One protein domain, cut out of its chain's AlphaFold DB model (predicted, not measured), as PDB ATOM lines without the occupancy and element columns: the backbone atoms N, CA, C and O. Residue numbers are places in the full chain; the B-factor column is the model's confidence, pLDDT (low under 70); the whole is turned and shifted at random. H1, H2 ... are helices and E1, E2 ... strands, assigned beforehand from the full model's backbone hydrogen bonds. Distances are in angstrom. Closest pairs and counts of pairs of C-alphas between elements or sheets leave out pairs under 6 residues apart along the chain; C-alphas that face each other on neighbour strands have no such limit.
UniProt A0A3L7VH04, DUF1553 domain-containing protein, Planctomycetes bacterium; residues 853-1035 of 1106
ATOM      1  N   THR A 853     -13.434  -0.316 -44.139       86.44
ATOM      2  CA  THR A 853     -13.875   0.889 -43.435       86.44
ATOM      3  C   THR A 853     -14.769   0.495 -42.267       86.44
ATOM      4  O   THR A 853     -15.789  -0.170 -42.457       86.44
ATOM      5  N   LYS A 854     -14.397   0.902 -41.049       89.31
ATOM      6  CA  LYS A 854     -15.194   0.664 -39.835       89.31
ATOM      7  C   LYS A 854     -16.588   1.280 -39.980       89.31
ATOM      8  O   LYS A 854     -16.714   2.407 -40.456       89.31
ATOM      9  N   VAL A 855     -17.608   0.551 -39.540       89.19
ATOM     10  CA  VAL A 855     -18.988   1.035 -39.466       89.19
ATOM     11  C   VAL A 855     -19.271   1.447 -38.029       89.19
ATOM     12  O   VAL A 855     -19.043   0.659 -37.111       89.19
ATOM     13  N   ASP A 856     -19.754   2.673 -37.834       88.75
ATOM     14  CA  ASP A 856     -20.182   3.115 -36.511       88.75
ATOM     15  C   ASP A 856     -21.555   2.519 -36.183       88.75
ATOM     16  O   ASP A 856     -22.506   2.692 -36.945       88.75
ATOM     17  N   LEU A 857     -21.642   1.768 -35.083       92.75
ATOM     18  CA  LEU A 857     -22.881   1.097 -34.681       92.75
ATOM     19  C   LEU A 857     -23.755   2.049 -33.861       92.75
ATOM     20  O   LEU A 857     -23.252   2.738 -32.967       92.75
ATOM     21  N   ASP A 858     -25.058   2.031 -34.135       91.06
ATOM     22  CA  ASP A 858     -26.062   2.820 -33.420       91.06
ATOM     23  C   ASP A 858     -26.533   2.075 -32.164       91.06
ATOM     24  O   ASP A 858     -26.530   2.631 -31.064       91.06
ATOM     25  N   THR A 859     -26.904   0.796 -32.308       93.12
ATOM     26  CA  THR A 859     -27.350  -0.050 -31.189       93.12
ATOM     27  C   THR A 859     -26.856  -1.490 -31.319       93.12
ATOM     28  O   THR A 859     -26.730  -2.023 -32.419       93.12
ATOM     29  N   VAL A 860     -26.614  -2.131 -30.171       94.81
ATOM     30  CA  VAL A 860     -26.407  -3.582 -30.038       94.81
ATOM     31  C   VAL A 860     -27.386  -4.084 -28.977       94.81
ATOM     32  O   VAL A 860     -27.124  -3.983 -27.778       94.81
ATOM     33  N   ALA A 861     -28.554  -4.549 -29.415       94.75
ATOM     34  CA  ALA A 861     -29.604  -5.055 -28.537       94.75
ATOM     35  C   ALA A 861     -29.428  -6.562 -28.311       94.75
ATOM     36  O   ALA A 861     -29.311  -7.318 -29.271       94.75
ATOM     37  N   SER A 862     -29.432  -6.993 -27.048       94.38
ATOM     38  CA  SER A 862     -29.342  -8.403 -26.649       94.38
ATOM     39  C   SER A 862     -30.699  -8.910 -26.173       94.38
ATOM     40  O   SER A 862     -31.338  -8.289 -25.318       94.38
ATOM     41  N   LEU A 863     -31.123 -10.062 -26.696       93.94
ATOM     42  CA  LEU A 863     -32.300 -10.777 -26.206       93.94
ATOM     43  C   LEU A 863     -32.034 -11.405 -24.826       93.94
ATOM     44  O   LEU A 863     -32.915 -11.442 -23.966       93.94
ATOM     45  N   GLY A 864     -30.795 -11.838 -24.592       88.94
ATOM     46  CA  GLY A 864     -30.282 -12.399 -23.345       88.94
ATOM     47  C   GLY A 864     -29.980 -11.392 -22.231       88.94
ATOM     48  O   GLY A 864     -29.451 -11.775 -21.185       88.94
ATOM     49  N   LYS A 865     -30.346 -10.116 -22.420       91.38
ATOM     50  CA  LYS A 865     -30.169  -9.001 -21.468       91.38
ATOM     51  C   LYS A 865     -28.709  -8.631 -21.165       91.38
ATOM     52  O   LYS A 865     -28.450  -7.967 -20.158       91.38
ATOM     53  N   ALA A 866     -27.755  -9.016 -22.010       92.69
ATOM     54  CA  ALA A 866     -26.395  -8.489 -21.955       92.69
ATOM     55  C   ALA A 866     -26.385  -6.987 -22.302       92.69
ATOM     56  O   ALA A 866     -27.147  -6.514 -23.143       92.69
ATOM     57  N   VAL A 867     -25.506  -6.222 -21.656       94.12
ATOM     58  CA  VAL A 867     -25.376  -4.773 -21.862       94.12
ATOM     59  C   VAL A 867     -24.106  -4.490 -22.649       94.12
ATOM     60  O   VAL A 867     -23.004  -4.697 -22.138       94.12
ATOM     61  N   PHE A 868     -24.247  -3.970 -23.866       95.38
ATOM     62  CA  PHE A 868     -23.121  -3.589 -24.714       95.38
ATOM     63  C   PHE A 868     -22.804  -2.100 -24.565       95.38
ATOM     64  O   PHE A 868     -23.680  -1.248 -24.712       95.38
ATOM     65  N   LYS A 869     -21.538  -1.777 -24.289       95.25
ATOM     66  CA  LYS A 869     -21.044  -0.400 -24.160       95.25
ATOM     67  C   LYS A 869     -20.066  -0.066 -25.280       95.25
ATOM     68  O   LYS A 869     -19.062  -0.765 -25.448       95.25
ATOM     69  N   LYS A 870     -20.330   1.030 -25.993       94.50
ATOM     70  CA  LYS A 870     -19.449   1.582 -27.029       94.50
ATOM     71  C   LYS A 870     -18.084   1.961 -26.446       94.50
ATOM     72  O   LYS A 870     -18.009   2.588 -25.391       94.50
ATOM     73  N   GLN A 871     -17.025   1.576 -27.143       93.81
ATOM     74  CA  GLN A 871     -15.629   1.824 -26.796       93.81
ATOM     75  C   GLN A 871     -15.029   2.921 -27.697       93.81
ATOM     76  O   GLN A 871     -15.518   3.130 -28.812       93.81
ATOM     77  N   PRO A 872     -13.943   3.601 -27.271       87.94
ATOM     78  CA  PRO A 872     -13.309   4.669 -28.057       87.94
ATOM     79  C   PRO A 872     -12.825   4.249 -29.455       87.94
ATOM     80  O   PRO A 872     -12.710   5.082 -30.348       87.94
ATOM     81  N   ASP A 873     -12.543   2.962 -29.670       83.25
ATOM     82  CA  ASP A 873     -12.051   2.419 -30.944       83.25
ATOM     83  C   ASP A 873     -13.168   2.037 -31.943       83.25
ATOM     84  O   ASP A 873     -12.875   1.466 -33.008       83.25
ATOM     85  N   GLY A 874     -14.424   2.335 -31.586       85.38
ATOM     86  CA  GLY A 874     -15.637   2.037 -32.351       85.38
ATOM     87  C   GLY A 874     -16.201   0.627 -32.134       85.38
ATOM     88  O   GLY A 874     -17.181   0.265 -32.777       85.38
ATOM     89  N   SER A 875     -15.595  -0.184 -31.261       94.50
ATOM     90  CA  SER A 875     -16.135  -1.497 -30.879       94.50
ATOM     91  C   SER A 875     -17.154  -1.390 -29.741       94.50
ATOM     92  O   SER A 875     -17.283  -0.348 -29.102       94.50
ATOM     93  N   TRP A 876     -17.887  -2.468 -29.472       96.81
ATOM     94  CA  TRP A 876     -18.846  -2.554 -28.375       96.81
ATOM     95  C   TRP A 876     -18.515  -3.746 -27.483       96.81
ATOM     96  O   TRP A 876     -18.397  -4.868 -27.970       96.81
ATOM     97  N   LEU A 877     -18.355  -3.495 -26.183       96.94
ATOM     98  CA  LEU A 877     -17.973  -4.486 -25.176       96.94
ATOM     99  C   LEU A 877     -19.194  -4.907 -24.351       96.94
ATOM    100  O   LEU A 877     -19.891  -4.058 -23.790       96.94
ATOM    101  N   ALA A 878     -19.435  -6.210 -24.275       96.12
ATOM    102  CA  ALA A 878     -20.511  -6.824 -23.516       96.12
ATOM    103  C   ALA A 878     -20.198  -6.865 -22.016       96.12
ATOM    104  O   ALA A 878     -19.098  -7.200 -21.583       96.12
ATOM    105  N   THR A 879     -21.216  -6.598 -21.209       92.44
ATOM    106  CA  THR A 879     -21.215  -6.707 -19.747       92.44
ATOM    107  C   THR A 879     -22.557  -7.277 -19.273       92.44
ATOM    108  O   THR A 879     -23.497  -7.402 -20.057       92.44
ATOM    109  N   GLY A 880     -22.678  -7.634 -17.993       91.38
ATOM    110  CA  GLY A 880     -23.929  -8.169 -17.438       91.38
ATOM    111  C   GLY A 880     -24.120  -9.676 -17.690       91.38
ATOM    112  O   GLY A 880     -23.123 -10.396 -17.769       91.38
ATOM    113  N   PRO A 881     -25.369 -10.177 -17.779       91.94
ATOM    114  CA  PRO A 881     -25.672 -11.603 -17.942       91.94
ATOM    115  C   PRO A 881     -24.987 -12.242 -19.157       91.94
ATOM    116  O   PRO A 881     -24.869 -11.612 -20.209       91.94
ATOM    117  N   ASN A 882     -24.520 -13.484 -19.009       93.50
ATOM    118  CA  ASN A 882     -23.979 -14.306 -20.093       93.50
ATOM    119  C   ASN A 882     -24.846 -15.568 -20.238       93.50
ATOM    120  O   ASN A 882     -24.635 -16.520 -19.487       93.50
ATOM    121  N   PRO A 883     -25.876 -15.553 -21.095       90.38
ATOM    122  CA  PRO A 883     -26.768 -16.694 -21.252       90.38
ATOM    123  C   PRO A 883     -26.108 -17.818 -22.067       90.38
ATOM    124  O   PRO A 883     -25.201 -17.587 -22.862       90.38
ATOM    125  N   GLU A 884     -26.623 -19.042 -21.939       88.81
ATOM    126  CA  GLU A 884     -26.197 -20.167 -22.789       88.81
ATOM    127  C   GLU A 884     -26.637 -20.025 -24.255       88.81
ATOM    128  O   GLU A 884     -26.072 -20.678 -25.134       88.81
ATOM    129  N   LYS A 885     -27.661 -19.197 -24.497       91.62
ATOM    130  CA  LYS A 885     -28.228 -18.886 -25.811       91.62
ATOM    131  C   LYS A 885     -28.474 -17.388 -25.913       91.62
ATOM    132  O   LYS A 885     -29.088 -16.810 -25.018       91.62
ATOM    133  N   GLU A 886     -28.042 -16.777 -27.003       92.31
ATOM    134  CA  GLU A 886     -28.128 -15.338 -27.227       92.31
ATOM    135  C   GLU A 886     -28.565 -15.033 -28.665       92.31
ATOM    136  O   GLU A 886     -28.344 -15.803 -29.603       92.31
ATOM    137  N   THR A 887     -29.239 -13.901 -28.843       94.94
ATOM    138  CA  THR A 887     -29.502 -13.324 -30.159       94.94
ATOM    139  C   THR A 887     -29.319 -11.822 -30.071       94.94
ATOM    140  O   THR A 887     -30.045 -11.131 -29.352       94.94
ATOM    141  N   LEU A 888     -28.350 -11.317 -30.827       96.31
ATOM    142  CA  LEU A 888     -28.043  -9.899 -30.904       96.31
ATOM    143  C   LEU A 888     -28.681  -9.296 -32.150       96.31
ATOM    144  O   LEU A 888     -28.566  -9.846 -33.243       96.31
ATOM    145  N   THR A 889     -29.320  -8.143 -31.991       96.56
ATOM    146  CA  THR A 889     -29.762  -7.289 -33.098       96.56
ATOM    147  C   THR A 889     -28.937  -6.014 -33.087       96.56
ATOM    148  O   THR A 889     -29.011  -5.214 -32.154       96.56
ATOM    149  N   ILE A 890     -28.122  -5.843 -34.119       96.44
ATOM    150  CA  ILE A 890     -27.181  -4.739 -34.271       96.44
ATOM    151  C   ILE A 890     -27.714  -3.822 -35.362       96.44
ATOM    152  O   ILE A 890     -27.947  -4.282 -36.477       96.44
ATOM    153  N   THR A 891     -27.871  -2.534 -35.069       94.44
ATOM    154  CA  THR A 891     -28.245  -1.538 -36.082       94.44
ATOM    155  C   THR A 891     -27.129  -0.525 -36.281       94.44
ATOM    156  O   THR A 891     -26.428  -0.159 -35.335       94.44
ATOM    157  N   ALA A 892     -26.932  -0.104 -37.526       92.62
ATOM    158  CA  ALA A 892     -25.945   0.902 -37.892       92.62
ATOM    159  C   ALA A 892     -26.378   1.667 -39.145       92.62
ATOM    160  O   ALA A 892     -27.133   1.149 -39.970       92.62
ATOM    161  N   LYS A 893     -25.835   2.868 -39.349       89.88
ATOM    162  CA  LYS A 893     -25.980   3.606 -40.611       89.88
ATOM    163  C   LYS A 893     -24.811   3.328 -41.544       89.88
ATOM    164  O   LYS A 893     -23.669   3.683 -41.255       89.88
ATOM    165  N   LEU A 894     -25.105   2.752 -42.706       89.94
ATOM    166  CA  LEU A 894     -24.160   2.719 -43.817       89.94
ATOM    167  C   LEU A 894     -24.208   4.063 -44.560       89.94
ATOM    168  O   LEU A 894     -25.308   4.553 -44.830       89.94
ATOM    169  N   PRO A 895     -23.056   4.682 -44.875       87.88
ATOM    170  CA  PRO A 895     -23.011   5.924 -45.641       87.88
ATOM    171  C   PRO A 895     -23.490   5.721 -47.086       87.88
ATOM    172  O   PRO A 895     -23.614   4.597 -47.566       87.88
ATOM    173  N   ALA A 896     -23.742   6.818 -47.804       86.88
ATOM    174  CA  ALA A 896     -23.922   6.742 -49.252       86.88
ATOM    175  C   ALA A 896     -22.626   6.231 -49.909       86.88
ATOM    176  O   ALA A 896     -21.530   6.642 -49.522       86.88
ATOM    177  N   GLY A 897     -22.746   5.349 -50.899       88.94
ATOM    178  CA  GLY A 897     -21.607   4.725 -51.563       88.94
ATOM    179  C   GLY A 897     -21.847   3.269 -51.951       88.94
ATOM    180  O   GLY A 897     -22.970   2.760 -51.919       88.94
ATOM    181  N   THR A 898     -20.764   2.611 -52.352       90.31
ATOM    182  CA  THR A 898     -20.752   1.211 -52.783       90.31
ATOM    183  C   THR A 898     -20.243   0.328 -51.652       90.31
ATOM    184  O   THR A 898     -19.134   0.533 -51.164       90.31
ATOM    185  N   HIS A 899     -21.012  -0.695 -51.291       92.31
ATOM    186  CA  HIS A 899     -20.638  -1.706 -50.306       92.31
ATOM    187  C   HIS A 899     -20.675  -3.089 -50.958       92.31
ATOM    188  O   HIS A 899     -21.707  -3.531 -51.463       92.31
ATOM    189  N   SER A 900     -19.535  -3.771 -50.971       91.88
ATOM    190  CA  SER A 900     -19.351  -5.077 -51.608       91.88
ATOM    191  C   SER A 900     -19.059  -6.206 -50.618       91.88
ATOM    192  O   SER A 900     -19.076  -7.366 -51.022       91.88
ATOM    193  N   GLY A 901     -18.838  -5.903 -49.336       92.06
ATOM    194  CA  GLY A 901     -18.615  -6.917 -48.306       92.06
ATOM    195  C   GLY A 901     -18.733  -6.398 -46.874       92.06
ATOM    196  O   GLY A 901     -18.731  -5.188 -46.632       92.06
ATOM    197  N   LEU A 902     -18.801  -7.340 -45.933       93.00
ATOM    198  CA  LEU A 902     -18.929  -7.150 -44.487       93.00
ATOM    199  C   LEU A 902     -17.819  -7.908 -43.753       93.00
ATOM    200  O   LEU A 902     -17.534  -9.060 -44.070       93.00
ATOM    201  N   ARG A 903     -17.230  -7.272 -42.743       92.81
ATOM    202  CA  ARG A 903     -16.291  -7.878 -41.800       92.81
ATOM    203  C   ARG A 903     -16.871  -7.809 -40.396       92.81
ATOM    204  O   ARG A 903     -17.138  -6.714 -39.903       92.81
ATOM    205  N   LEU A 904     -17.016  -8.968 -39.769       94.62
ATOM    206  CA  LEU A 904     -17.326  -9.132 -38.354       94.62
ATOM    207  C   LEU A 904     -16.017  -9.334 -37.590       94.62
ATOM    208  O   LEU A 904     -15.263 -10.250 -37.904       94.62
ATOM    209  N   GLU A 905     -15.742  -8.497 -36.594       94.50
ATOM    210  CA  GLU A 905     -14.564  -8.607 -35.731       94.50
ATOM    211  C   GLU A 905     -14.990  -9.002 -34.314       94.50
ATOM    212  O   GLU A 905     -15.814  -8.320 -33.699       94.50
ATOM    213  N   ALA A 906     -14.395 -10.078 -33.798       96.00
ATOM    214  CA  ALA A 906     -14.486 -10.518 -32.414       96.00
ATOM    215  C   ALA A 906     -13.156 -10.189 -31.724       96.00
ATOM    216  O   ALA A 906     -12.124 -10.790 -32.025       96.00
ATOM    217  N   LEU A 907     -13.164  -9.182 -30.852       96.44
ATOM    218  CA  LEU A 907     -11.950  -8.546 -30.336       96.44
ATOM    219  C   LEU A 907     -11.635  -9.014 -28.916       96.44
ATOM    220  O   LEU A 907     -12.518  -9.087 -28.068       96.44
ATOM    221  N   SER A 908     -10.370  -9.308 -28.650       94.62
ATOM    222  CA  SER A 908      -9.870  -9.606 -27.313       94.62
ATOM    223  C   SER A 908      -9.968  -8.383 -26.396       94.62
ATOM    224  O   SER A 908      -9.841  -7.234 -26.824       94.62
ATOM    225  N   ASP A 909     -10.211  -8.624 -25.110       95.12
ATOM    226  CA  ASP A 909     -10.244  -7.570 -24.102       95.12
ATOM    227  C   ASP A 909      -9.736  -8.101 -22.761       95.12
ATOM    228  O   ASP A 909     -10.042  -9.227 -22.368       95.12
ATOM    229  N   ALA A 910      -8.970  -7.287 -22.032       92.25
ATOM    230  CA  ALA A 910      -8.421  -7.680 -20.736       92.25
ATOM    231  C   ALA A 910      -9.505  -7.966 -19.682       92.25
ATOM    232  O   ALA A 910      -9.236  -8.681 -18.718       92.25
ATOM    233  N   SER A 911     -10.711  -7.414 -19.857       93.31
ATOM    234  CA  SER A 911     -11.859  -7.633 -18.972       93.31
ATOM    235  C   SER A 911     -12.651  -8.913 -19.273       93.31
ATOM    236  O   SER A 911     -13.495  -9.304 -18.466       93.31
ATOM    237  N   LEU A 912     -12.386  -9.582 -20.401       94.06
ATOM    238  CA  LEU A 912     -13.059 -10.818 -20.800       94.06
ATOM    239  C   LEU A 912     -12.285 -12.066 -20.326       94.06
ATOM    240  O   LEU A 912     -11.061 -12.015 -20.149       94.06
ATOM    241  N   PRO A 913     -12.961 -13.213 -20.113       93.38
ATOM    242  CA  PRO A 913     -12.307 -14.451 -19.692       93.38
ATOM    243  C   PRO A 913     -11.160 -14.869 -20.617       93.38
ATOM    244  O   PRO A 913     -11.234 -14.726 -21.837       93.38
ATOM    245  N   ALA A 914     -10.077 -15.375 -20.019       91.88
ATOM    246  CA  ALA A 914      -8.831 -15.734 -20.706       91.88
ATOM    247  C   ALA A 914      -8.257 -14.630 -21.622       91.88
ATOM    248  O   ALA A 914      -7.451 -14.922 -22.506       91.88
ATOM    249  N   LYS A 915      -8.664 -13.365 -21.417       93.94
ATOM    250  CA  LYS A 915      -8.360 -12.228 -22.298       93.94
ATOM    251  C   LYS A 915      -8.780 -12.480 -23.755       93.94
ATOM    252  O   LYS A 915      -8.182 -11.931 -24.673       93.94
ATOM    253  N   GLY A 916      -9.745 -13.373 -23.980       92.19
ATOM    254  CA  GLY A 916     -10.233 -13.754 -25.301       92.19
ATOM    255  C   GLY A 916     -11.385 -12.870 -25.784       92.19
ATOM    256  O   GLY A 916     -11.864 -12.017 -25.040       92.19
ATOM    257  N   PRO A 917     -11.837 -13.060 -27.033       95.31
ATOM    258  CA  PRO A 917     -12.930 -12.278 -27.603       95.31
ATOM    259  C   PRO A 917     -14.331 -12.754 -27.195       95.31
ATOM    260  O   PRO A 917     -15.318 -12.072 -27.482       95.31
ATOM    261  N   GLY A 918     -14.438 -13.920 -26.552       94.94
ATOM    262  CA  GLY A 918     -15.690 -14.501 -26.077       94.94
ATOM    263  C   GLY A 918     -15.869 -14.451 -24.565       94.94
ATOM    264  O   GLY A 918     -14.953 -14.131 -23.811       94.94
ATOM    265  N   ARG A 919     -17.081 -14.786 -24.119       94.19
ATOM    266  CA  ARG A 919     -17.494 -14.711 -22.708       94.19
ATOM    267  C   ARG A 919     -17.509 -16.065 -21.988       94.19
ATOM    268  O   ARG A 919     -17.804 -16.106 -20.794       94.19
ATOM    269  N   GLY A 920     -17.173 -17.161 -22.677       89.56
ATOM    270  CA  GLY A 920     -16.954 -18.475 -22.052       89.56
ATOM    271  C   GLY A 920     -15.662 -18.501 -21.225       89.56
ATOM    272  O   GLY A 920     -14.773 -17.697 -21.465       89.56
ATOM    273  N   THR A 921     -15.510 -19.423 -20.269       90.00
ATOM    274  CA  THR A 921     -14.380 -19.442 -19.304       90.00
ATOM    275  C   THR A 921     -12.982 -19.461 -19.940       90.00
ATOM    276  O   THR A 921     -12.038 -18.921 -19.370       90.00
ATOM    277  N   ASN A 922     -12.853 -20.044 -21.132       90.94
ATOM    278  CA  ASN A 922     -11.626 -20.110 -21.929       90.94
ATOM    279  C   ASN A 922     -11.481 -18.970 -22.959       90.94
ATOM    280  O   ASN A 922     -10.538 -18.980 -23.744       90.94
ATOM    281  N   GLY A 923     -12.408 -18.007 -22.987       91.50
ATOM    282  CA  GLY A 923     -12.418 -16.890 -23.935       91.50
ATOM    283  C   GLY A 923     -12.909 -17.240 -25.346       91.50
ATOM    284  O   GLY A 923     -12.742 -16.429 -26.256       91.50
ATOM    285  N   ASN A 924     -13.491 -18.430 -25.549       94.88
ATOM    286  CA  ASN A 924     -13.999 -18.894 -26.846       94.88
ATOM    287  C   ASN A 924     -15.345 -18.248 -27.231       94.88
ATOM    288  O   ASN A 924     -16.154 -17.932 -26.353       94.88
ATOM    289  N   ILE A 925     -15.599 -18.156 -28.541       95.12
ATOM    290  CA  ILE A 925     -16.904 -17.832 -29.141       95.12
ATOM    291  C   ILE A 925     -17.416 -19.022 -29.955       95.12
ATOM    292  O   ILE A 925     -16.615 -19.740 -30.554       95.12
ATOM    293  N   VAL A 926     -18.736 -19.213 -29.994       94.75
ATOM    294  CA  VAL A 926     -19.391 -20.166 -30.903       94.75
ATOM    295  C   VAL A 926     -20.640 -19.510 -31.493       94.75
ATOM    296  O   VAL A 926     -21.681 -19.420 -30.842       94.75
ATOM    297  N   LEU A 927     -20.521 -19.015 -32.724       95.19
ATOM    298  CA  LEU A 927     -21.546 -18.209 -33.391       95.19
ATOM    299  C   LEU A 927     -22.300 -19.058 -34.422       95.19
ATOM    300  O   LEU A 927     -21.666 -19.635 -35.302       95.19
ATOM    301  N   GLN A 928     -23.628 -19.142 -34.316       94.00
ATOM    302  CA  GLN A 928     -24.461 -20.020 -35.147       94.00
ATOM    303  C   GLN A 928     -24.812 -19.383 -36.490       94.00
ATOM    304  O   GLN A 928     -24.601 -19.991 -37.526       94.00
ATOM    305  N   GLU A 929     -25.365 -18.172 -36.487       94.56
ATOM    306  CA  GLU A 929     -25.933 -17.586 -37.704       94.56
ATOM    307  C   GLU A 929     -25.764 -16.068 -37.719       94.56
ATOM    308  O   GLU A 929     -25.965 -15.406 -36.701       94.56
ATOM    309  N   LEU A 930     -25.438 -15.510 -38.885       96.06
ATOM    310  CA  LEU A 930     -25.372 -14.080 -39.153       96.06
ATOM    311  C   LEU A 930     -26.298 -13.726 -40.320       96.06
ATOM    312  O   LEU A 930     -26.058 -14.092 -41.470       96.06
ATOM    313  N   LYS A 931     -27.328 -12.931 -40.034       95.31
ATOM    314  CA  LYS A 931     -28.236 -12.356 -41.032       95.31
ATOM    315  C   LYS A 931     -27.979 -10.867 -41.180       95.31
ATOM    316  O   LYS A 931     -27.701 -10.187 -40.197       95.31
ATOM    317  N   ALA A 932     -28.124 -10.352 -42.394       95.38
ATOM    318  CA  ALA A 932     -27.991  -8.932 -42.687       95.38
ATOM    319  C   ALA A 932     -29.175  -8.449 -43.531       95.38
ATOM    320  O   ALA A 932     -29.609  -9.122 -44.464       95.38
ATOM    321  N   SER A 933     -29.697  -7.268 -43.218       94.75
ATOM    322  CA  SER A 933     -30.727  -6.589 -44.008       94.75
ATOM    323  C   SER A 933     -30.502  -5.081 -43.992       94.75
ATOM    324  O   SER A 933     -29.871  -4.555 -43.079       94.75
ATOM    325  N   VAL A 934     -30.993  -4.376 -45.004       93.69
ATOM    326  CA  VAL A 934     -30.887  -2.920 -45.116       93.69
ATOM    327  C   VAL A 934     -32.252  -2.297 -45.368       93.69
ATOM    328  O   VAL A 934     -32.987  -2.694 -46.270       93.69
ATOM    329  N   GLN A 935     -32.580  -1.285 -44.575       92.31
ATOM    330  CA  GLN A 935     -33.751  -0.445 -44.752       92.31
ATOM    331  C   GLN A 935     -33.362   0.785 -45.574       92.31
ATOM    332  O   GLN A 935     -32.650   1.674 -45.095       92.31
ATOM    333  N   ILE A 936     -33.840   0.833 -46.818       85.69
ATOM    334  CA  ILE A 936     -33.632   1.958 -47.736       85.69
ATOM    335  C   ILE A 936     -34.838   2.901 -47.651       85.69
ATOM    336  O   ILE A 936     -35.988   2.455 -47.626       85.69
ATOM    337  N   GLU A 937     -34.577   4.208 -47.606       78.75
ATOM    338  CA  GLU A 937     -35.610   5.250 -47.616       78.75
ATOM    339  C   GLU A 937     -36.527   5.084 -48.847       78.75
ATOM    340  O   GLU A 937     -36.055   5.003 -49.981       78.75
ATOM    341  N   GLY A 938     -37.843   4.985 -48.628       77.44
ATOM    342  CA  GLY A 938     -38.842   4.794 -49.691       77.44
ATOM    343  C   GLY A 938     -39.201   3.337 -50.029       77.44
ATOM    344  O   GLY A 938     -40.112   3.111 -50.826       77.44
ATOM    345  N   LYS A 939     -38.554   2.335 -49.419       81.94
ATOM    346  CA  LYS A 939     -38.988   0.926 -49.477       81.94
ATOM    347  C   LYS A 939     -39.757   0.564 -48.205       81.94
ATOM    348  O   LYS A 939     -39.312   0.884 -47.111       81.94
ATOM    349  N   LYS A 940     -40.913  -0.093 -48.348       79.81
ATOM    350  CA  LYS A 940     -41.788  -0.436 -47.210       79.81
ATOM    351  C   LYS A 940     -41.206  -1.541 -46.315       79.81
ATOM    352  O   LYS A 940     -41.401  -1.481 -45.112       79.81
ATOM    353  N   GLU A 941     -40.469  -2.485 -46.900       87.06
ATOM    354  CA  GLU A 941     -39.854  -3.622 -46.201       87.06
ATOM    355  C   GLU A 941     -38.315  -3.583 -46.319       87.06
ATOM    356  O   GLU A 941     -37.809  -3.168 -47.374       87.06
ATOM    357  N   PRO A 942     -37.563  -4.035 -45.293       89.25
ATOM    358  CA  PRO A 942     -36.111  -4.191 -45.366       89.25
ATOM    359  C   PRO A 942     -35.682  -5.175 -46.465       89.25
ATOM    360  O   PRO A 942     -36.289  -6.228 -46.661       89.25
ATOM    361  N   ILE A 943     -34.586  -4.866 -47.158       92.38
ATOM    362  CA  ILE A 943     -33.996  -5.728 -48.190       92.38
ATOM    363  C   ILE A 943     -32.944  -6.628 -47.539       92.38
ATOM    364  O   ILE A 943     -32.002  -6.130 -46.926       92.38
ATOM    365  N   ALA A 944     -33.063  -7.948 -47.686       92.06
ATOM    366  CA  ALA A 944     -32.056  -8.885 -47.192       92.06
ATOM    367  C   ALA A 944     -30.731  -8.749 -47.967       92.06
ATOM    368  O   ALA A 944     -30.713  -8.768 -49.197       92.06
ATOM    369  N   ILE A 945     -29.613  -8.655 -47.246       93.75
ATOM    370  CA  ILE A 945     -28.265  -8.699 -47.816       93.75
ATOM    371  C   ILE A 945     -27.791 -10.151 -47.750       93.75
ATOM    372  O   ILE A 945     -27.522 -10.681 -46.674       93.75
ATOM    373  N   THR A 946     -27.680 -10.801 -48.909       94.00
ATOM    374  CA  THR A 946     -27.157 -12.173 -48.974       94.00
ATOM    375  C   THR A 946     -25.633 -12.151 -48.858       94.00
ATOM    376  O   THR A 946     -24.957 -11.579 -49.715       94.00
ATOM    377  N   LEU A 947     -25.103 -12.783 -47.812       93.50
ATOM    378  CA  LEU A 947     -23.671 -12.927 -47.547       93.50
ATOM    379  C   LEU A 947     -23.130 -14.196 -48.229       93.50
ATOM    380  O   LEU A 947     -23.703 -15.272 -48.086       93.50
ATOM    381  N   THR A 948     -22.038 -14.083 -48.980       90.62
ATOM    382  CA  THR A 948     -21.391 -15.184 -49.711       90.62
ATOM    383  C   THR A 948     -19.876 -15.165 -49.498       90.62
ATOM    384  O   THR A 948     -19.332 -14.215 -48.942       90.62
ATOM    385  N   ARG A 949     -19.182 -16.236 -49.915       88.50
ATOM    386  CA  ARG A 949     -17.718 -16.401 -49.775       88.50
ATOM    387  C   ARG A 949     -17.192 -16.114 -48.352       88.50
ATOM    388  O   ARG A 949     -16.355 -15.229 -48.182       88.50
ATOM    389  N   PRO A 950     -17.683 -16.844 -47.339       91.00
ATOM    390  CA  PRO A 950     -17.224 -16.673 -45.970       91.00
ATOM    391  C   PRO A 950     -15.749 -17.093 -45.831       91.00
ATOM    392  O   PRO A 950     -15.362 -18.161 -46.305       91.00
ATOM    393  N   ASP A 951     -14.936 -16.270 -45.169       88.19
ATOM    394  CA  ASP A 951     -13.543 -16.574 -44.793       88.19
ATOM    395  C   ASP A 951     -13.271 -16.064 -43.363       88.19
ATOM    396  O   ASP A 951     -14.003 -15.200 -42.873       88.19
ATOM    397  N   ALA A 952     -12.272 -16.609 -42.663       89.25
ATOM    398  CA  ALA A 952     -11.967 -16.248 -41.270       89.25
ATOM    399  C   ALA A 952     -10.468 -16.306 -40.934       89.25
ATOM    400  O   ALA A 952      -9.720 -17.107 -41.486       89.25
ATOM    401  N   THR A 953     -10.031 -15.447 -39.998       85.12
ATOM    402  CA  THR A 953      -8.634 -15.419 -39.480       85.12
ATOM    403  C   THR A 953      -8.206 -16.798 -38.986       85.12
ATOM    404  O   THR A 953      -7.040 -17.171 -39.067       85.12
ATOM    405  N   PHE A 954      -9.174 -17.529 -38.438       88.88
ATOM    406  CA  PHE A 954      -9.053 -18.876 -37.937       88.88
ATOM    407  C   PHE A 954     -10.458 -19.496 -37.873       88.88
ATOM    408  O   PHE A 954     -11.452 -18.792 -37.680       88.88
ATOM    409  N   SER A 955     -10.553 -20.808 -38.040       90.62
ATOM    410  CA  SER A 955     -11.748 -21.594 -37.729       90.62
ATOM    411  C   SER A 955     -11.291 -22.862 -37.023       90.62
ATOM    412  O   SER A 955     -10.337 -23.494 -37.477       90.62
ATOM    413  N   GLN A 956     -11.954 -23.217 -35.925       91.75
ATOM    414  CA  GLN A 956     -11.776 -24.512 -35.277       91.75
ATOM    415  C   GLN A 956     -12.180 -25.633 -36.249       91.75
ATOM    416  O   GLN A 956     -13.138 -25.482 -37.014       91.75
ATOM    417  N   ASP A 957     -11.486 -26.771 -36.186       84.19
ATOM    418  CA  ASP A 957     -11.872 -27.973 -36.928       84.19
ATOM    419  C   ASP A 957     -13.354 -28.310 -36.675       84.19
ATOM    420  O   ASP A 957     -13.830 -28.290 -35.539       84.19
ATOM    421  N   SER A 958     -14.093 -28.574 -37.757       86.75
ATOM    422  CA  SER A 958     -15.550 -28.814 -37.776       86.75
ATOM    423  C   SER A 958     -16.464 -27.617 -37.452       86.75
ATOM    424  O   SER A 958     -17.676 -27.755 -37.592       86.75
ATOM    425  N   TYR A 959     -15.925 -26.438 -37.126       90.94
ATOM    426  CA  TYR A 959     -16.682 -25.198 -36.881       90.94
ATOM    427  C   TYR A 959     -16.209 -24.069 -37.809       90.94
ATOM    428  O   TYR A 959     -15.677 -23.035 -37.386       90.94
ATOM    429  N   ALA A 960     -16.366 -24.306 -39.113       93.75
ATOM    430  CA  ALA A 960     -15.960 -23.375 -40.156       93.75
ATOM    431  C   ALA A 960     -16.843 -22.120 -40.182       93.75
ATOM    432  O   ALA A 960     -18.058 -22.194 -40.025       93.75
ATOM    433  N   VAL A 961     -16.244 -20.972 -40.507       93.94
ATOM    434  CA  VAL A 961     -16.953 -19.688 -40.689       93.94
ATOM    435  C   VAL A 961     -18.135 -19.747 -41.664       93.94
ATOM    436  O   VAL A 961     -19.084 -18.978 -41.532       93.94
ATOM    437  N   ALA A 962     -18.120 -20.694 -42.607       93.25
ATOM    438  CA  ALA A 962     -19.239 -20.937 -43.511       93.25
ATOM    439  C   ALA A 962     -20.555 -21.265 -42.788       93.25
ATOM    440  O   ALA A 962     -21.615 -20.930 -43.313       93.25
ATOM    441  N   GLY A 963     -20.481 -21.813 -41.569       91.62
ATOM    442  CA  GLY A 963     -21.645 -22.081 -40.726       91.62
ATOM    443  C   GLY A 963     -22.491 -20.844 -40.428       91.62
ATOM    444  O   GLY A 963     -23.699 -20.946 -40.310       91.62
ATOM    445  N   LEU A 964     -21.898 -19.643 -40.421       93.88
ATOM    446  CA  LEU A 964     -22.641 -18.409 -40.141       93.88
ATOM    447  C   LEU A 964     -23.704 -18.056 -41.185       93.88
ATOM    448  O   LEU A 964     -24.570 -17.232 -40.905       93.88
ATOM    449  N   VAL A 965     -23.619 -18.612 -42.392       92.81
ATOM    450  CA  VAL A 965     -24.468 -18.218 -43.527       92.81
ATOM    451  C   VAL A 965     -25.082 -19.413 -44.263       92.81
ATOM    452  O   VAL A 965     -25.724 -19.224 -45.294       92.81
ATOM    453  N   ASP A 966     -24.903 -20.638 -43.760       87.38
ATOM    454  CA  ASP A 966     -25.381 -21.868 -44.410       87.38
ATOM    455  C   ASP A 966     -26.805 -22.283 -43.998       87.38
ATOM    456  O   ASP A 966     -27.353 -23.236 -44.552       87.38
ATOM    457  N   THR A 967     -27.429 -21.550 -43.068       80.25
ATOM    458  CA  THR A 967     -28.776 -21.792 -42.511       80.25
ATOM    459  C   THR A 967     -28.950 -23.130 -41.772       80.25
ATOM    460  O   THR A 967     -30.076 -23.505 -41.439       80.25
ATOM    461  N   ASN A 968     -27.863 -23.853 -41.474       83.81
ATOM    462  CA  ASN A 968     -27.904 -25.121 -40.754       83.81
ATOM    463  C   ASN A 968     -27.885 -24.894 -39.230       83.81
ATOM    464  O   ASN A 968     -26.994 -24.264 -38.675       83.81
ATOM    465  N   ALA A 969     -28.852 -25.465 -38.512       81.38
ATOM    466  CA  ALA A 969     -28.945 -25.313 -37.061       81.38
ATOM    467  C   ALA A 969     -27.784 -25.970 -36.282       81.38
ATOM    468  O   ALA A 969     -27.605 -25.664 -35.104       81.38
ATOM    469  N   THR A 970     -27.005 -26.869 -36.895       83.06
ATOM    470  CA  THR A 970     -25.879 -27.560 -36.241       83.06
ATOM    471  C   THR A 970     -24.503 -27.037 -36.652       83.06
ATOM    472  O   THR A 970     -23.505 -27.524 -36.125       83.06
ATOM    473  N   SER A 971     -24.422 -26.077 -37.574       90.12
ATOM    474  CA  SER A 971     -23.170 -25.423 -37.969       90.12
ATOM    475  C   SER A 971     -22.932 -24.158 -37.131       90.12
ATOM    476  O   SER A 971     -23.863 -23.520 -36.635       90.12
ATOM    477  N   ALA A 972     -21.663 -23.819 -36.918       92.69
ATOM    478  CA  ALA A 972     -21.250 -22.587 -36.254       92.69
ATOM    479  C   ALA A 972     -19.802 -22.243 -36.600       92.69
ATOM    480  O   ALA A 972     -19.037 -23.098 -37.044       92.69
ATOM    481  N   TRP A 973     -19.417 -21.001 -36.321       96.44
ATOM    482  CA  TRP A 973     -18.031 -20.558 -36.318       96.44
ATOM    483  C   TRP A 973     -17.473 -20.520 -34.894       96.44
ATOM    484  O   TRP A 973     -18.044 -19.858 -34.023       96.44
ATOM    485  N   ALA A 974     -16.348 -21.204 -34.670       95.44
ATOM    486  CA  ALA A 974     -15.638 -21.219 -33.391       95.44
ATOM    487  C   ALA A 974     -14.126 -21.011 -33.566       95.44
ATOM    488  O   ALA A 974     -13.585 -21.205 -34.659       95.44
ATOM    489  N   ILE A 975     -13.437 -20.621 -32.484       94.88
ATOM    490  CA  ILE A 975     -12.027 -20.184 -32.533       94.88
ATOM    491  C   ILE A 975     -11.051 -21.032 -31.701       94.88
ATOM    492  O   ILE A 975      -9.884 -20.667 -31.573       94.88
ATOM    493  N   ALA A 976     -11.464 -22.166 -31.131       90.81
ATOM    494  CA  ALA A 976     -10.548 -23.006 -30.356       90.81
ATOM    495  C   ALA A 976      -9.485 -23.693 -31.247       90.81
ATOM    496  O   ALA A 976      -9.834 -24.198 -32.313       90.81
ATOM    497  N   PRO A 977      -8.203 -23.778 -30.831       89.00
ATOM    498  CA  PRO A 977      -7.637 -23.354 -29.546       89.00
ATOM    499  C   PRO A 977      -7.001 -21.945 -29.558       89.00
ATOM    500  O   PRO A 977      -6.231 -21.620 -28.655       89.00
ATOM    501  N   GLN A 978      -7.260 -21.107 -30.568       89.06
ATOM    502  CA  GLN A 978      -6.636 -19.783 -30.736       89.06
ATOM    503  C   GLN A 978      -7.249 -18.719 -29.807       89.06
ATOM    504  O   GLN A 978      -7.708 -17.673 -30.237       89.06
ATOM    505  N   PHE A 979      -7.259 -18.963 -28.501       88.50
ATOM    506  CA  PHE A 979      -7.802 -18.011 -27.532       88.50
ATOM    507  C   PHE A 979      -6.897 -16.775 -27.351       88.50
ATOM    508  O   PHE A 979      -5.742 -16.746 -27.791       88.50
ATOM    509  N   GLY A 980      -7.414 -15.757 -26.655       85.69
ATOM    510  CA  GLY A 980      -6.616 -14.615 -26.188       85.69
ATOM    511  C   GLY A 980      -6.137 -13.644 -27.273       85.69
ATOM    512  O   GLY A 980      -5.205 -12.881 -27.026       85.69
ATOM    513  N   ARG A 981      -6.717 -13.694 -28.478       90.50
ATOM    514  CA  ARG A 981      -6.370 -12.827 -29.614       90.50
ATOM    515  C   ARG A 981      -7.610 -12.421 -30.409       90.50
ATOM    516  O   ARG A 981      -8.666 -13.037 -30.278       90.50
ATOM    517  N   ASP A 982      -7.465 -11.385 -31.228       92.31
ATOM    518  CA  ASP A 982      -8.529 -10.890 -32.101       92.31
ATOM    519  C   ASP A 982      -8.796 -11.863 -33.254       92.31
ATOM    520  O   ASP A 982      -7.872 -12.406 -33.865       92.31
ATOM    521  N   HIS A 983     -10.073 -12.020 -33.588       93.00
ATOM    522  CA  HIS A 983     -10.530 -12.808 -34.720       93.00
ATOM    523  C   HIS A 983     -11.486 -12.013 -35.593       93.00
ATOM    524  O   HIS A 983     -12.126 -11.048 -35.177       93.00
ATOM    525  N   SER A 984     -11.578 -12.406 -36.853       91.50
ATOM    526  CA  SER A 984     -12.488 -11.783 -37.805       91.50
ATOM    527  C   SER A 984     -13.011 -12.793 -38.813       91.50
ATOM    528  O   SER A 984     -12.306 -13.752 -39.145       91.50
ATOM    529  N   ALA A 985     -14.233 -12.537 -39.273       92.12
ATOM    530  CA  ALA A 985     -14.927 -13.232 -40.346       92.12
ATOM    531  C   ALA A 985     -15.311 -12.226 -41.441       92.12
ATOM    532  O   ALA A 985     -15.773 -11.122 -41.134       92.12
ATOM    533  N   TRP A 986     -15.129 -12.597 -42.706       90.00
ATOM    534  CA  TRP A 986     -15.448 -11.761 -43.868       90.00
ATOM    535  C   TRP A 986     -16.489 -12.418 -44.738       90.00
ATOM    536  O   TRP A 986     -16.529 -13.637 -44.874       90.00
ATOM    537  N   PHE A 987     -17.280 -11.566 -45.371       92.25
ATOM    538  CA  PHE A 987     -18.339 -11.955 -46.274       92.25
ATOM    539  C   PHE A 987     -18.364 -10.994 -47.457       92.25
ATOM    540  O   PHE A 987     -18.265  -9.776 -47.293       92.25
ATOM    541  N   GLU A 988     -18.538 -11.538 -48.651       91.81
ATOM    542  CA  GLU A 988     -18.883 -10.788 -49.853       91.81
ATOM    543  C   GLU A 988     -20.409 -10.609 -49.901       91.81
ATOM    544  O   GLU A 988     -21.166 -11.510 -49.551       91.81
ATOM    545  N   PHE A 989     -20.901  -9.447 -50.326       93.06
ATOM    546  CA  PHE A 989     -22.327  -9.293 -50.617       93.06
ATOM    547  C   PHE A 989     -22.609  -9.912 -51.977       93.06
ATOM    548  O   PHE A 989     -21.977  -9.510 -52.951       93.06
ATOM    549  N   LYS A 990     -23.560 -10.849 -52.083       90.25
ATOM    550  CA  LYS A 990     -23.927 -11.485 -53.363       90.25
ATOM    551  C   LYS A 990     -24.170 -10.437 -54.450       90.25
ATOM    552  O   LYS A 990     -23.528 -10.474 -55.500       90.25
ATOM    553  N   ASP A 991     -24.975  -9.435 -54.124       89.75
ATOM    554  CA  ASP A 991     -25.234  -8.254 -54.940       89.75
ATOM    555  C   ASP A 991     -24.559  -7.045 -54.292       89.75
ATOM    556  O   ASP A 991     -24.635  -6.852 -53.080       89.75
ATOM    557  N   THR A 992     -23.830  -6.253 -55.081       88.25
ATOM    558  CA  THR A 992     -23.151  -5.065 -54.548       88.25
ATOM    559  C   THR A 992     -24.203  -4.031 -54.162       88.25
ATOM    560  O   THR A 992     -25.011  -3.626 -54.997       88.25
ATOM    561  N   LEU A 993     -24.190  -3.591 -52.906       89.69
ATOM    562  CA  LEU A 993     -25.148  -2.626 -52.389       89.69
ATOM    563  C   LEU A 993     -24.686  -1.209 -52.746       89.69
ATOM    564  O   LEU A 993     -23.635  -0.765 -52.292       89.69
ATOM    565  N   VAL A 994     -25.476  -0.497 -53.550       89.44
ATOM    566  CA  VAL A 994     -25.215   0.901 -53.925       89.44
ATOM    567  C   VAL A 994     -26.255   1.791 -53.257       89.44
ATOM    568  O   VAL A 994     -27.449   1.678 -53.529       89.44
ATOM    569  N   LEU A 995     -25.798   2.676 -52.375       89.00
ATOM    570  CA  LEU A 995     -26.636   3.573 -51.587       89.00
ATOM    571  C   LEU A 995     -26.462   5.015 -52.072       89.00
ATOM    572  O   LEU A 995     -25.369   5.571 -51.998       89.00
ATOM    573  N   THR A 996     -27.536   5.647 -52.544       85.25
ATOM    574  CA  THR A 996     -27.526   7.069 -52.949       85.25
ATOM    575  C   THR A 996     -27.666   8.027 -51.761       85.25
ATOM    576  O   THR A 996     -27.296   9.193 -51.857       85.25
ATOM    577  N   LYS A 997     -28.168   7.528 -50.628       87.12
ATOM    578  CA  LYS A 997     -28.254   8.197 -49.325       87.12
ATOM    579  C   LYS A 997     -27.904   7.194 -48.219       87.12
ATOM    580  O   LYS A 997     -28.033   5.994 -48.464       87.12
ATOM    581  N   PRO A 998     -27.510   7.642 -47.012       88.31
ATOM    582  CA  PRO A 998     -27.278   6.737 -45.893       88.31
ATOM    583  C   PRO A 998     -28.495   5.848 -45.601       88.31
ATOM    584  O   PRO A 998     -29.626   6.333 -45.594       88.31
ATOM    585  N   ALA A 999     -28.262   4.562 -45.341       91.38
ATOM    586  CA  ALA A 999     -29.312   3.574 -45.082       91.38
ATOM    587  C   ALA A 999     -29.036   2.805 -43.786       91.38
ATOM    588  O   ALA A 999     -27.883   2.624 -43.395       91.38
ATOM    589  N   THR A1000     -30.096   2.348 -43.116       92.88
ATOM    590  CA  THR A1000     -29.950   1.604 -41.856       92.88
ATOM    591  C   THR A1000     -29.729   0.132 -42.166       92.88
ATOM    592  O   THR A1000     -30.596  -0.503 -42.760       92.88
ATOM    593  N   VAL A1001     -28.584  -0.417 -41.768       94.25
ATOM    594  CA  VAL A1001     -28.312  -1.855 -41.809       94.25
ATOM    595  C   VAL A1001     -28.663  -2.474 -40.461       94.25
ATOM    596  O   VAL A1001     -28.333  -1.927 -39.411       94.25
ATOM    597  N   THR A1002     -29.341  -3.616 -40.499       96.06
ATOM    598  CA  THR A1002     -29.625  -4.455 -39.336       96.06
ATOM    599  C   THR A1002     -28.924  -5.794 -39.514       96.06
ATOM    600  O   THR A1002     -29.149  -6.480 -40.514       96.06
ATOM    601  N   LEU A1003     -28.082  -6.160 -38.551       96.56
ATOM    602  CA  LEU A1003     -27.448  -7.468 -38.455       96.56
ATOM    603  C   LEU A1003     -28.071  -8.246 -37.298       96.56
ATOM    604  O   LEU A1003     -28.180  -7.720 -36.192       96.56
ATOM    605  N   THR A1004     -28.428  -9.501 -37.538       96.31
ATOM    606  CA  THR A1004     -28.897 -10.417 -36.495       96.31
ATOM    607  C   THR A1004     -27.866 -11.517 -36.317       96.31
ATOM    608  O   THR A1004     -27.600 -12.253 -37.267       96.31
ATOM    609  N   LEU A1005     -27.289 -11.622 -35.120       95.62
ATOM    610  CA  LEU A1005     -26.305 -12.641 -34.759       95.62
ATOM    611  C   LEU A1005     -26.925 -13.615 -33.754       95.62
ATOM    612  O   LEU A1005     -27.353 -13.194 -32.681       95.62
ATOM    613  N   VAL A1006     -26.981 -14.898 -34.100       94.62
ATOM    614  CA  VAL A1006     -27.552 -15.966 -33.268       94.62
ATOM    615  C   VAL A1006     -26.426 -16.813 -32.678       94.62
ATOM    616  O   VAL A1006     -25.516 -17.232 -33.393       94.62
ATOM    617  N   GLU A1007     -26.493 -17.097 -31.378       92.75
ATOM    618  CA  GLU A1007     -25.470 -17.825 -30.618       92.75
ATOM    619  C   GLU A1007     -26.162 -18.895 -29.756       92.75
ATOM    620  O   GLU A1007     -26.684 -18.601 -28.686       92.75
ATOM    621  N   ASN A1008     -26.251 -20.143 -30.232       87.50
ATOM    622  CA  ASN A1008     -27.176 -21.150 -29.672       87.50
ATOM    623  C   ASN A1008     -26.509 -22.498 -29.323       87.50
ATOM    624  O   ASN A1008     -27.174 -23.531 -29.287       87.50
ATOM    625  N   PHE A1009     -25.193 -22.504 -29.090       79.50
ATOM    626  CA  PHE A1009     -24.389 -23.728 -28.926       79.50
ATOM    627  C   PHE A1009     -24.073 -24.120 -27.468       79.50
ATOM    628  O   PHE A1009     -23.377 -25.109 -27.246       79.50
ATOM    629  N   GLY A1010     -24.612 -23.411 -26.467       76.38
ATOM    630  CA  GLY A1010     -24.435 -23.743 -25.046       76.38
ATOM    631  C   GLY A1010     -23.111 -23.258 -24.438       76.38
ATOM    632  O   GLY A1010     -22.326 -22.559 -25.079       76.38
ATOM    633  N   ALA A1011     -22.884 -23.581 -23.157       81.44
ATOM    634  CA  ALA A1011     -21.671 -23.246 -22.387       81.44
ATOM    635  C   ALA A1011     -21.295 -21.745 -22.330       81.44
ATOM    636  O   ALA A1011     -20.181 -21.377 -21.957       81.44
ATOM    637  N   SER A1012     -22.253 -20.865 -22.634       88.69
ATOM    638  CA  SER A1012     -22.116 -19.404 -22.551       88.69
ATOM    639  C   SER A1012     -20.967 -18.831 -23.405       88.69
ATOM    640  O   SER A1012     -20.331 -17.840 -23.035       88.69
ATOM    641  N   HIS A1013     -20.696 -19.445 -24.564       93.56
ATOM    642  CA  HIS A1013     -19.694 -19.005 -25.548       93.56
ATOM    643  C   HIS A1013     -20.164 -17.815 -26.409       93.56
ATOM    644  O   HIS A1013     -19.983 -17.809 -27.629       93.56
ATOM    645  N   THR A1014     -20.777 -16.813 -25.776       94.62
ATOM    646  CA  THR A1014     -21.298 -15.620 -26.455       94.62
ATOM    647  C   THR A1014     -20.187 -14.628 -26.803       94.62
ATOM    648  O   THR A1014     -19.125 -14.625 -26.161       94.62
ATOM    649  N   ILE A1015     -20.392 -13.779 -27.819       96.38
ATOM    650  CA  ILE A1015     -19.389 -12.775 -28.203       96.38
ATOM    651  C   ILE A1015     -19.214 -11.709 -27.111       96.38
ATOM    652  O   ILE A1015     -20.174 -11.166 -26.562       96.38
ATOM    653  N   GLY A1016     -17.961 -11.408 -26.770       95.88
ATOM    654  CA  GLY A1016     -17.604 -10.471 -25.706       95.88
ATOM    655  C   GLY A1016     -17.390  -9.047 -26.189       95.88
ATOM    656  O   GLY A1016     -17.887  -8.114 -25.565       95.88
ATOM    657  N   ARG A1017     -16.681  -8.851 -27.302       97.12
ATOM    658  CA  ARG A1017     -16.443  -7.520 -27.874       97.12
ATOM    659  C   ARG A1017     -16.519  -7.579 -29.391       97.12
ATOM    660  O   ARG A1017     -15.826  -8.375 -30.018       97.12
ATOM    661  N   ILE A1018     -17.356  -6.725 -29.969       96.38
ATOM    662  CA  ILE A1018     -17.725  -6.780 -31.386       96.38
ATOM    663  C   ILE A1018     -17.428  -5.464 -32.106       96.38
ATOM    664  O   ILE A1018     -17.626  -4.378 -31.557       96.38
ATOM    665  N   ARG A1019     -16.975  -5.551 -33.358       95.50
ATOM    666  CA  ARG A1019     -16.889  -4.422 -34.293       95.50
ATOM    667  C   ARG A1019     -17.247  -4.882 -35.702       95.50
ATOM    668  O   ARG A1019     -17.017  -6.033 -36.055       95.50
ATOM    669  N   ILE A1020     -17.799  -3.974 -36.504       93.62
ATOM    670  CA  ILE A1020     -18.172  -4.234 -37.896       93.62
ATOM    671  C   ILE A1020     -17.411  -3.289 -38.829       93.62
ATOM    672  O   ILE A1020     -17.198  -2.117 -38.512       93.62
ATOM    673  N   ALA A1021     -17.029  -3.783 -40.004       91.56
ATOM    674  CA  ALA A1021     -16.506  -2.974 -41.099       91.56
ATOM    675  C   ALA A1021     -17.126  -3.389 -42.445       91.56
ATOM    676  O   ALA A1021     -17.610  -4.508 -42.597       91.56
ATOM    677  N   THR A1022     -17.100  -2.496 -43.433       91.31
ATOM    678  CA  THR A1022     -17.502  -2.784 -44.821       91.31
ATOM    679  C   THR A1022     -16.399  -2.395 -45.792       91.31
ATOM    680  O   THR A1022     -15.476  -1.668 -45.434       91.31
ATOM    681  N   THR A1023     -16.465  -2.886 -47.025       88.94
ATOM    682  CA  THR A1023     -15.524  -2.505 -48.085       88.94
ATOM    683  C   THR A1023     -16.265  -2.131 -49.362       88.94
ATOM    684  O   THR A1023     -17.391  -2.576 -49.583       88.94
ATOM    685  N   SER A1024     -15.624  -1.313 -50.194       86.75
ATOM    686  CA  SER A1024     -16.050  -0.979 -51.555       86.75
ATOM    687  C   SER A1024     -15.188  -1.674 -52.619       86.75
ATOM    688  O   SER A1024     -15.245  -1.305 -53.791       86.75
ATOM    689  N   ALA A1025     -14.339  -2.633 -52.221       81.75
ATOM    690  CA  ALA A1025     -13.439  -3.347 -53.123       81.75
ATOM    691  C   ALA A1025     -14.204  -4.097 -54.227       81.75
ATOM    692  O   ALA A1025     -15.305  -4.607 -54.005       81.75
ATOM    693  N   ALA A1026     -13.616  -4.183 -55.421       79.00
ATOM    694  CA  ALA A1026     -14.176  -4.985 -56.503       79.00
ATOM    695  C   ALA A1026     -14.208  -6.476 -56.121       79.00
ATOM    696  O   ALA A1026     -13.344  -6.961 -55.394       79.00
ATOM    697  N   LYS A1027     -15.211  -7.205 -56.621       75.62
ATOM    698  CA  LYS A1027     -15.336  -8.657 -56.421       75.62
ATOM    699  C   LYS A1027     -14.325  -9.407 -57.311       75.62
ATOM    700  O   LYS A1027     -14.146  -8.984 -58.454       75.62
ATOM    701  N   PRO A1028     -13.728 -10.535 -56.874       70.25
ATOM    702  CA  PRO A1028     -13.879 -11.168 -55.561       70.25
ATOM    703  C   PRO A1028     -13.239 -10.345 -54.435       70.25
ATOM    704  O   PRO A1028     -12.108  -9.886 -54.576       70.25
ATOM    705  N   VAL A1029     -13.930 -10.203 -53.299       70.69
ATOM    706  CA  VAL A1029     -13.344  -9.575 -52.101       70.69
ATOM    707  C   VAL A1029     -12.387 -10.587 -51.456       70.69
ATOM    708  O   VAL A1029     -12.800 -11.428 -50.664       70.69
ATOM    709  N   LEU A1030     -11.110 -10.565 -51.854       58.97
ATOM    710  CA  LEU A1030     -10.086 -11.495 -51.359       58.97
ATOM    711  C   LEU A1030      -9.490 -11.011 -50.028       58.97
ATOM    712  O   LEU A1030      -9.097  -9.851 -49.894       58.97
ATOM    713  N   TYR A1031      -9.416 -11.914 -49.044       62.62
ATOM    714  CA  TYR A1031      -8.987 -11.601 -47.676       62.62
ATOM    715  C   TYR A1031      -7.523 -11.984 -47.349       62.62
ATOM    716  O   TYR A1031      -6.905 -11.368 -46.480       62.62
ATOM    717  N   ARG A1032      -6.905 -12.950 -48.043       60.03
ATOM    718  CA  ARG A1032      -5.531 -13.393 -47.722       60.03
ATOM    719  C   ARG A1032      -4.458 -12.516 -48.378       60.03
ATOM    720  O   ARG A1032      -3.979 -12.820 -49.467       60.03
ATOM    721  N   GLY A1033      -4.057 -11.459 -47.678       60.88
ATOM    722  CA  GLY A1033      -2.851 -10.665 -47.940       60.88
ATOM    723  C   GLY A1033      -2.072 -10.393 -46.645       60.88
ATOM    724  O   GLY A1033      -2.520 -10.801 -45.572       60.88
ATOM    725  N   PRO A1034      -0.905  -9.724 -46.712       67.56
ATOM    726  CA  PRO A1034      -0.199  -9.237 -45.526       67.56
ATOM    727  C   PRO A1034      -1.135  -8.437 -44.601       67.56
ATOM    728  O   PRO A1034      -2.118  -7.870 -45.082       67.56
ATOM    729  N   PRO A1035      -0.867  -8.366 -43.286       70.69
ATOM    730  CA  PRO A1035      -1.724  -7.614 -42.376       70.69
ATOM    731  C   PRO A1035      -1.812  -6.132 -42.785       70.69
ATOM    732  O   PRO A1035      -0.955  -5.606 -43.495       70.69
TER     733      PRO A1035
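AT A GLANCE: This is residues 853 to 1035 of the 1106 residues of the protein "DUF1553 domain-containing protein" of Planctomycetes bacterium (UniProt A0A3L7VH04). The domain is a sandwich, two strongly twisted sheets face to face, with E3 E4 E12 E6 E10 E9 making one layer and E2 E5 E11 E7 E8 the other. The short helix H1 packs on E9 and E7, and the printed part ends in a tail with no named element, residues 1024 to 1035. The printed part has 183 residues, with 12 named strands and one named helix in the order E1 to E9, H1, E10 to E12; neighbour strands in both sheets are antiparallel. The class is mostly strand, though only 86 residues, under half, are in named elements. The whole is compact, with a radius of gyration of the C-alphas of 15.5 A and spans of 45 by 33 by 33 A.

IN THESE COORDINATES: E1, residues 853 to 855, begins at C-alpha 853 (-13.875, 0.889, -43.435) and runs on into E2, residues 857 to 862, at 52 degrees. E3 is residues 867 to 870, E4 876 to 879, and E5 886 to 894, 24.8 A long. E6, residues 897 to 906, 25.5 A long, bends by 70 degrees at residue 900. E7 is residues 929 to 935, 20.1 A long, and E8, residues 943 to 945, runs on into E9, residues 947 to 952. H1 is residues 961 to 965. E10, residues 983 to 995, 28.5 A long, bends by 88 degrees at residue 991. E11, residues 999 to 1007, is 26.1 A long; E12, residues 1017 to 1023, 20.8 A long, ends at C-alpha 1023 (-15.524, -2.505, -48.085).

HOW THE PARTS SIT: E3 and E4 form a hairpin, with N 867 and O 879 2.8 A apart. The staggered E12 pairs with E4, N 876 to O 1018 at 2.8 A, and with E6, N 903 to O 1021 at 2.8 A. E10 pairs with E6, N 904 to O 985 at 2.8 A, and with edge strand E9, N 948 to O 988 at 2.8 A. E1 meets E12 only at a point, the C-alphas of Lys 854 and Ala 1021 being 4.1 A apart. In the other sheet E5 pairs with E2, N 861 to O 889 at 2.9 A, and with E11, N 890 to O 1003 at 2.8 A. E7 pairs with E11, N 933 to O 1002 at 2.9 A, and forms a hairpin with E8, N 934 to O 943 at 2.8 A. The facing parts of the two sheets are 9.0 A centre to centre, their strands at 32 degrees. H1 is over E9 at a height over the sheet of 7.5 A; their closest C-alphas, Pro 950 and Ala 962, are 5.3 A apart. In H1, 0 of 1 O i to N i+4 pairs and 2 of 2 O i to N i+3 pairs are within hydrogen-bond range.

THE WHOLE: The farthest C-alphas, Gly 938 and Pro 977, are 46.6 A apart, and the printed part has no cut. The links E6 to E7 and H1 to E10 are long; within them residues 926 to 927 pair with 973 to 974, antiparallel. The mean pLDDT of the printed part is 90.0, and residues 1030 to 1034 are under 70.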